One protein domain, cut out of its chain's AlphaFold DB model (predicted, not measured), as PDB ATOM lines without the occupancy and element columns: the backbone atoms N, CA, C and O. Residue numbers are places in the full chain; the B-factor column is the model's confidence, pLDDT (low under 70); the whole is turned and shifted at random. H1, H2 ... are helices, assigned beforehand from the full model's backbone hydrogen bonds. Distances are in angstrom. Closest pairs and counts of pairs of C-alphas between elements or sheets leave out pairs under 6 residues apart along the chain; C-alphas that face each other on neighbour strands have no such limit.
ATOM      1  N   GLY A   2     201.371 134.800 214.907       60.56
ATOM      2  CA  GLY A   2     201.617 133.398 214.485       60.56
ATOM      3  C   GLY A   2     201.557 133.175 212.980       60.56
ATOM      4  O   GLY A   2     202.335 132.402 212.439       60.56
ATOM      5  N   LYS A   3     200.746 133.984 212.292       66.56
ATOM      6  CA  LYS A   3     200.769 134.107 210.833       66.56
ATOM      7  C   LYS A   3     202.191 134.398 210.325       66.56
ATOM      8  O   LYS A   3     202.555 133.913 209.267       66.56
ATOM      9  N   GLY A   4     203.020 135.112 211.100       76.75
ATOM     10  CA  GLY A   4     204.450 135.396 210.866       76.75
ATOM     11  C   GLY A   4     205.278 134.243 210.275       76.75
ATOM     12  O   GLY A   4     206.054 134.469 209.353       76.75
ATOM     13  N   TYR A   5     205.013 133.017 210.723       82.44
ATOM     14  CA  TYR A   5     205.803 131.821 210.413       82.44
ATOM     15  C   TYR A   5     205.193 130.935 209.315       82.44
ATOM     16  O   TYR A   5     205.692 129.849 209.048       82.44
ATOM     17  N   ASP A   6     204.115 131.391 208.674       86.50
ATOM     18  CA  ASP A   6     203.487 130.728 207.527       86.50
ATOM     19  C   ASP A   6     204.347 130.910 206.259       86.50
ATOM     20  O   ASP A   6     204.064 131.758 205.399       86.50
ATOM     21  N   SER A   7     205.429 130.135 206.153       88.88
ATOM     22  CA  SER A   7     206.234 129.980 204.938       88.88
ATOM     23  C   SER A   7     206.398 128.501 204.593       88.88
ATOM     24  O   SER A   7     206.511 127.646 205.467       88.88
ATOM     25  N   GLU A   8     206.416 128.183 203.296       90.06
ATOM     26  CA  GLU A   8     206.566 126.791 202.853       90.06
ATOM     27  C   GLU A   8     207.933 126.217 203.244       90.06
ATOM     28  O   GLU A   8     208.018 125.047 203.592       90.06
ATOM     29  N   SER A   9     208.989 127.042 203.243       90.69
ATOM     30  CA  SER A   9     210.325 126.618 203.666       90.69
ATOM     31  C   SER A   9     210.345 126.168 205.125       90.69
ATOM     32  O   SER A   9     210.883 125.106 205.412       90.69
ATOM     33  N   ILE A  10     209.691 126.911 206.026       90.56
ATOM     34  CA  ILE A  10     209.590 126.540 207.442       90.56
ATOM     35  C   ILE A  10     208.817 125.227 207.588       90.56
ATOM     36  O   ILE A  10     209.256 124.328 208.300       90.56
ATOM     37  N   HIS A  11     207.692 125.076 206.884       90.81
ATOM     38  CA  HIS A  11     206.937 123.821 206.916       90.81
ATOM     39  C   HIS A  11     207.755 122.636 206.397       90.81
ATOM     40  O   HIS A  11     207.713 121.568 207.007       90.81
ATOM     41  N   LYS A  12     208.523 122.838 205.323       93.25
ATOM     42  CA  LYS A  12     209.414 121.830 204.750       93.25
ATOM     43  C   LYS A  12     210.479 121.396 205.755       93.25
ATOM     44  O   LYS A  12     210.585 120.209 206.028       93.25
ATOM     45  N   GLN A  13     211.185 122.345 206.368       93.12
ATOM     46  CA  GLN A  13     212.198 122.054 207.390       93.12
ATOM     47  C   GLN A  13     211.606 121.284 208.575       93.12
ATOM     48  O   GLN A  13     212.145 120.265 208.998       93.12
ATOM     49  N   ILE A  14     210.446 121.714 209.078       91.94
ATOM     50  CA  ILE A  14     209.796 121.050 210.214       91.94
ATOM     51  C   ILE A  14     209.401 119.605 209.875       91.94
ATOM     52  O   ILE A  14     209.596 118.705 210.691       91.94
ATOM     53  N   ARG A  15     208.853 119.375 208.678       91.25
ATOM     54  CA  ARG A  15     208.354 118.056 208.261       91.25
ATOM     55  C   ARG A  15     209.467 117.106 207.832       91.25
ATOM     56  O   ARG A  15     209.387 115.922 208.136       91.25
ATOM     57  N   GLU A  16     210.473 117.610 207.126       93.25
ATOM     58  CA  GLU A  16     211.505 116.786 206.489       93.25
ATOM     59  C   GLU A  16     212.752 116.639 207.366       93.25
ATOM     60  O   GLU A  16     213.254 115.528 207.520       93.25
ATOM     61  N   GLU A  17     213.228 117.725 207.983       93.56
ATOM     62  CA  GLU A  17     214.451 117.710 208.797       93.56
ATOM     63  C   GLU A  17     214.135 117.337 210.250       93.56
ATOM     64  O   GLU A  17     214.668 116.365 210.782       93.56
ATOM     65  N   ILE A  18     213.220 118.083 210.881       91.94
ATOM     66  CA  ILE A  18     212.861 117.909 212.301       91.94
ATOM     67  C   ILE A  18     211.920 116.704 212.497       91.94
ATOM     68  O   ILE A  18     211.786 116.194 213.608       91.94
ATOM     69  N   LYS A  19     211.287 116.220 211.416       91.56
ATOM     70  CA  LYS A  19     210.314 115.111 211.419       91.56
ATOM     71  C   LYS A  19     209.146 115.340 212.391       91.56
ATOM     72  O   LYS A  19     208.697 114.421 213.072       91.56
ATOM     73  N   SER A  20     208.642 116.572 212.448       89.12
ATOM     74  CA  SER A  20     207.550 116.985 213.340       89.12
ATOM     75  C   SER A  20     206.387 117.629 212.575       89.12
ATOM     76  O   SER A  20     206.518 118.008 211.412       89.12
ATOM     77  N   TYR A  21     205.222 117.756 213.217       87.00
ATOM     78  CA  TYR A  21     204.031 118.386 212.637       87.00
ATOM     79  C   TYR A  21     203.919 119.848 213.082       87.00
ATOM     80  O   TYR A  21     203.913 120.157 214.271       87.00
ATOM     81  N   SER A  22     203.769 120.770 212.129       86.12
ATOM     82  CA  SER A  22     203.519 122.187 212.414       86.12
ATOM     83  C   SER A  22     202.038 122.528 212.269       86.12
ATOM     84  O   SER A  22     201.455 122.295 211.216       86.12
ATOM     85  N   ILE A  23     201.447 123.146 213.299       88.44
ATOM     86  CA  ILE A  23     200.094 123.729 213.244       88.44
ATOM     87  C   ILE A  23     200.198 125.243 213.239       88.44
ATOM     88  O   ILE A  23     200.126 125.912 214.273       88.44
ATOM     89  N   ILE A  24     200.401 125.785 212.044       88.69
ATOM     90  CA  ILE A  24     200.481 127.222 211.816       88.69
ATOM     91  C   ILE A  24     199.314 127.588 210.901       88.69
ATOM     92  O   ILE A  24     199.195 127.010 209.821       88.69
ATOM     93  N   PRO A  25     198.433 128.514 211.314       88.12
ATOM     94  CA  PRO A  25     197.306 128.906 210.491       88.12
ATOM     95  C   PRO A  25     197.822 129.597 209.233       88.12
ATOM     96  O   PRO A  25     198.618 130.543 209.309       88.12
ATOM     97  N   VAL A  26     197.333 129.142 208.084       88.38
ATOM     98  CA  VAL A  26     197.675 129.735 206.795       88.38
ATOM     99  C   VAL A  26     197.135 131.164 206.748       88.38
ATOM    100  O   VAL A  26     196.016 131.456 207.179       88.38
ATOM    101  N   ARG A  27     197.950 132.100 206.257       84.00
ATOM    102  CA  ARG A  27     197.513 133.480 206.043       84.00
ATOM    103  C   ARG A  27     196.476 133.522 204.937       84.00
ATOM    104  O   ARG A  27     196.802 133.235 203.787       84.00
ATOM    105  N   ASP A  28     195.293 134.012 205.278       77.44
ATOM    106  CA  ASP A  28     194.350 134.471 204.274       77.44
ATOM    107  C   ASP A  28     194.931 135.701 203.555       77.44
ATOM    108  O   ASP A  28     195.356 136.676 204.190       77.44
ATOM    109  N   ARG A  29     195.030 135.615 202.230       77.50
ATOM    110  CA  ARG A  29     195.438 136.716 201.358       77.50
ATOM    111  C   ARG A  29     194.340 136.885 200.327       77.50
ATOM    112  O   ARG A  29     194.198 136.043 199.439       77.50
ATOM    113  N   MET A  30     193.623 138.005 200.403       67.56
ATOM    114  CA  MET A  30     192.605 138.340 199.410       67.56
ATOM    115  C   MET A  30     193.188 138.200 197.997       67.56
ATOM    116  O   MET A  30     194.230 138.780 197.679       67.56
ATOM    117  N   ARG A  31     192.503 137.411 197.162       66.75
ATOM    118  CA  ARG A  31     192.796 137.193 195.733       66.75
ATOM    119  C   ARG A  31     194.092 136.432 195.404       66.75
ATOM    120  O   ARG A  31     194.524 136.469 194.254       66.75
ATOM    121  N   LYS A  32     194.723 135.725 196.353       78.44
ATOM    122  CA  LYS A  32     195.903 134.883 196.061       78.44
ATOM    123  C   LYS A  32     195.658 133.423 196.422       78.44
ATOM    124  O   LYS A  32     195.358 133.103 197.565       78.44
ATOM    125  N   GLN A  33     195.871 132.535 195.453       80.38
ATOM    126  CA  GLN A  33     195.851 131.096 195.696       80.38
ATOM    127  C   GLN A  33     196.978 130.700 196.663       80.38
ATOM    128  O   GLN A  33     198.112 131.181 196.559       80.38
ATOM    129  N   ILE A  34     196.667 129.793 197.590       83.81
ATOM    130  CA  ILE A  34     197.642 129.232 198.526       83.81
ATOM    131  C   ILE A  34     198.611 128.338 197.744       83.81
ATOM    132  O   ILE A  34     198.220 127.325 197.163       83.81
ATOM    133  N   LYS A  35     199.888 128.725 197.735       84.44
ATOM    134  CA  LYS A  35     200.987 127.958 197.136       84.44
ATOM    135  C   LYS A  35     201.709 127.142 198.207       84.44
ATOM    136  O   LYS A  35     201.717 127.536 199.370       84.44
ATOM    137  N   GLY A  36     202.345 126.047 197.789       88.94
ATOM    138  CA  GLY A  36     203.061 125.125 198.679       88.94
ATOM    139  C   GLY A  36     202.293 123.827 198.926       88.94
ATOM    140  O   GLY A  36     201.062 123.816 198.869       88.94
ATOM    141  N   LYS A  37     203.006 122.713 199.094       90.62
ATOM    142  CA  LYS A  37     202.415 121.395 199.357       90.62
ATOM    143  C   LYS A  37     201.878 121.364 200.786       90.62
ATOM    144  O   LYS A  37     200.678 121.169 200.973       90.62
ATOM    145  N   TYR A  38     202.736 121.665 201.759       90.44
ATOM    146  CA  TYR A  38     202.399 121.583 203.182       90.44
ATOM    147  C   TYR A  38     201.402 122.664 203.595       90.44
ATOM    148  O   TYR A  38     200.495 122.399 204.379       90.44
ATOM    149  N   ARG A  39     201.485 123.865 203.008       90.31
ATOM    150  CA  ARG A  39     200.469 124.911 203.219       90.31
ATOM    151  C   ARG A  39     199.085 124.523 202.698       90.31
ATOM    152  O   ARG A  39     198.086 124.889 203.308       90.31
ATOM    153  N   ARG A  40     199.005 123.812 201.566       90.19
ATOM    154  CA  ARG A  40     197.722 123.333 201.022       90.19
ATOM    155  C   ARG A  40     197.139 122.206 201.870       90.19
ATOM    156  O   ARG A  40     195.936 122.214 202.094       90.19
ATOM    157  N   GLU A  41     197.982 121.297 202.354       90.38
ATOM    158  CA  GLU A  41     197.607 120.251 203.317       90.38
ATOM    159  C   GLU A  41     197.036 120.870 204.602       90.38
ATOM    160  O   GLU A  41     195.888 120.613 204.948       90.38
ATOM    161  N   LEU A  42     197.769 121.803 205.223       89.88
ATOM    162  CA  LEU A  42     197.326 122.525 206.422       89.88
ATOM    163  C   LEU A  42     196.027 123.308 206.229       89.88
ATOM    164  O   LEU A  42     195.277 123.455 207.183       89.88
ATOM    165  N   ASN A  43     195.771 123.846 205.035       88.44
ATOM    166  CA  ASN A  43     194.530 124.570 204.759       88.44
ATOM    167  C   ASN A  43     193.324 123.641 204.571       88.44
ATOM    168  O   ASN A  43     192.197 124.074 204.794       88.44
ATOM    169  N   ARG A  44     193.546 122.406 204.109       88.56
ATOM    170  CA  ARG A  44     192.486 121.401 203.952       88.56
ATOM    171  C   ARG A  44     192.115 120.807 205.306       88.56
ATOM    172  O   ARG A  44     190.950 120.858 205.679       88.56
ATOM    173  N   ASP A  45     193.123 120.374 206.060       88.06
ATOM    174  CA  ASP A  45     192.951 119.618 207.303       88.06
ATOM    175  C   ASP A  45     193.520 120.394 208.500       88.06
ATOM    176  O   ASP A  45     194.455 119.968 209.187       88.06
ATOM    177  N   PHE A  46     192.981 121.593 208.741       88.81
ATOM    178  CA  PHE A  46     193.403 122.408 209.877       88.81
ATOM    179  C   PHE A  46     192.712 121.970 211.174       88.81
ATOM    180  O   PHE A  46     191.539 122.279 211.403       88.81
ATOM    181  N   ASP A  47     193.460 121.342 212.081       89.31
ATOM    182  CA  ASP A  47     192.948 121.033 213.417       89.31
ATOM    183  C   ASP A  47     192.951 122.276 214.326       89.31
ATOM    184  O   ASP A  47     193.923 122.620 215.014       89.31
TER     185      ASP A  47
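AT A GLANCE: This is residues 2 to 47 of the 142 residues of the protein "Transposase IS4 family protein" of Methanolacinia petrolearia (strain DSM 11571 / OCM 486 / SEBR 4847) (UniProt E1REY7). Little of this domain is regular structure: two short helices, H1 and then H2, meet near their first residues to make an L, and a long loop, residues 18 to 36, runs between them. From the end of H1 the loop folds back and swings out to a far turn around Arg 31, then returns to H2. The printed part has 46 residues with two named helices and no named strand; its class is all helix, with only 18 residues in named elements. It is compact, with a radius of gyration of the C-alphas of 10.3 A, and elongated, spanning 32 by 19 by 19 A.

HOW THE PARTS SIT: H1, residues 8 to 17, and H2, residues 37 to 44, touch. Their closest C-alphas, of His 11 and Tyr 38, are 6.3 A apart. Their lines are about perpendicular, at 76 degrees. In H1 and H2 every O i to N i+4 pair is within hydrogen-bond range.

IN THESE COORDINATES: H1 begins at C-alpha 8 (206.566, 126.791, 202.853) and is 13.4 A long from first to last C-alpha. H2, 10.9 A long, ends at C-alpha 44 (192.486, 121.401, 203.952).

THE WHOLE: The two farthest C-alphas, of Ile 18 and Arg 31, are 32.4 A apart. The link from H1 to H2 is long, and the printed part has no cut. Residues 2 to 3 and 30 to 31 have pLDDT under 70.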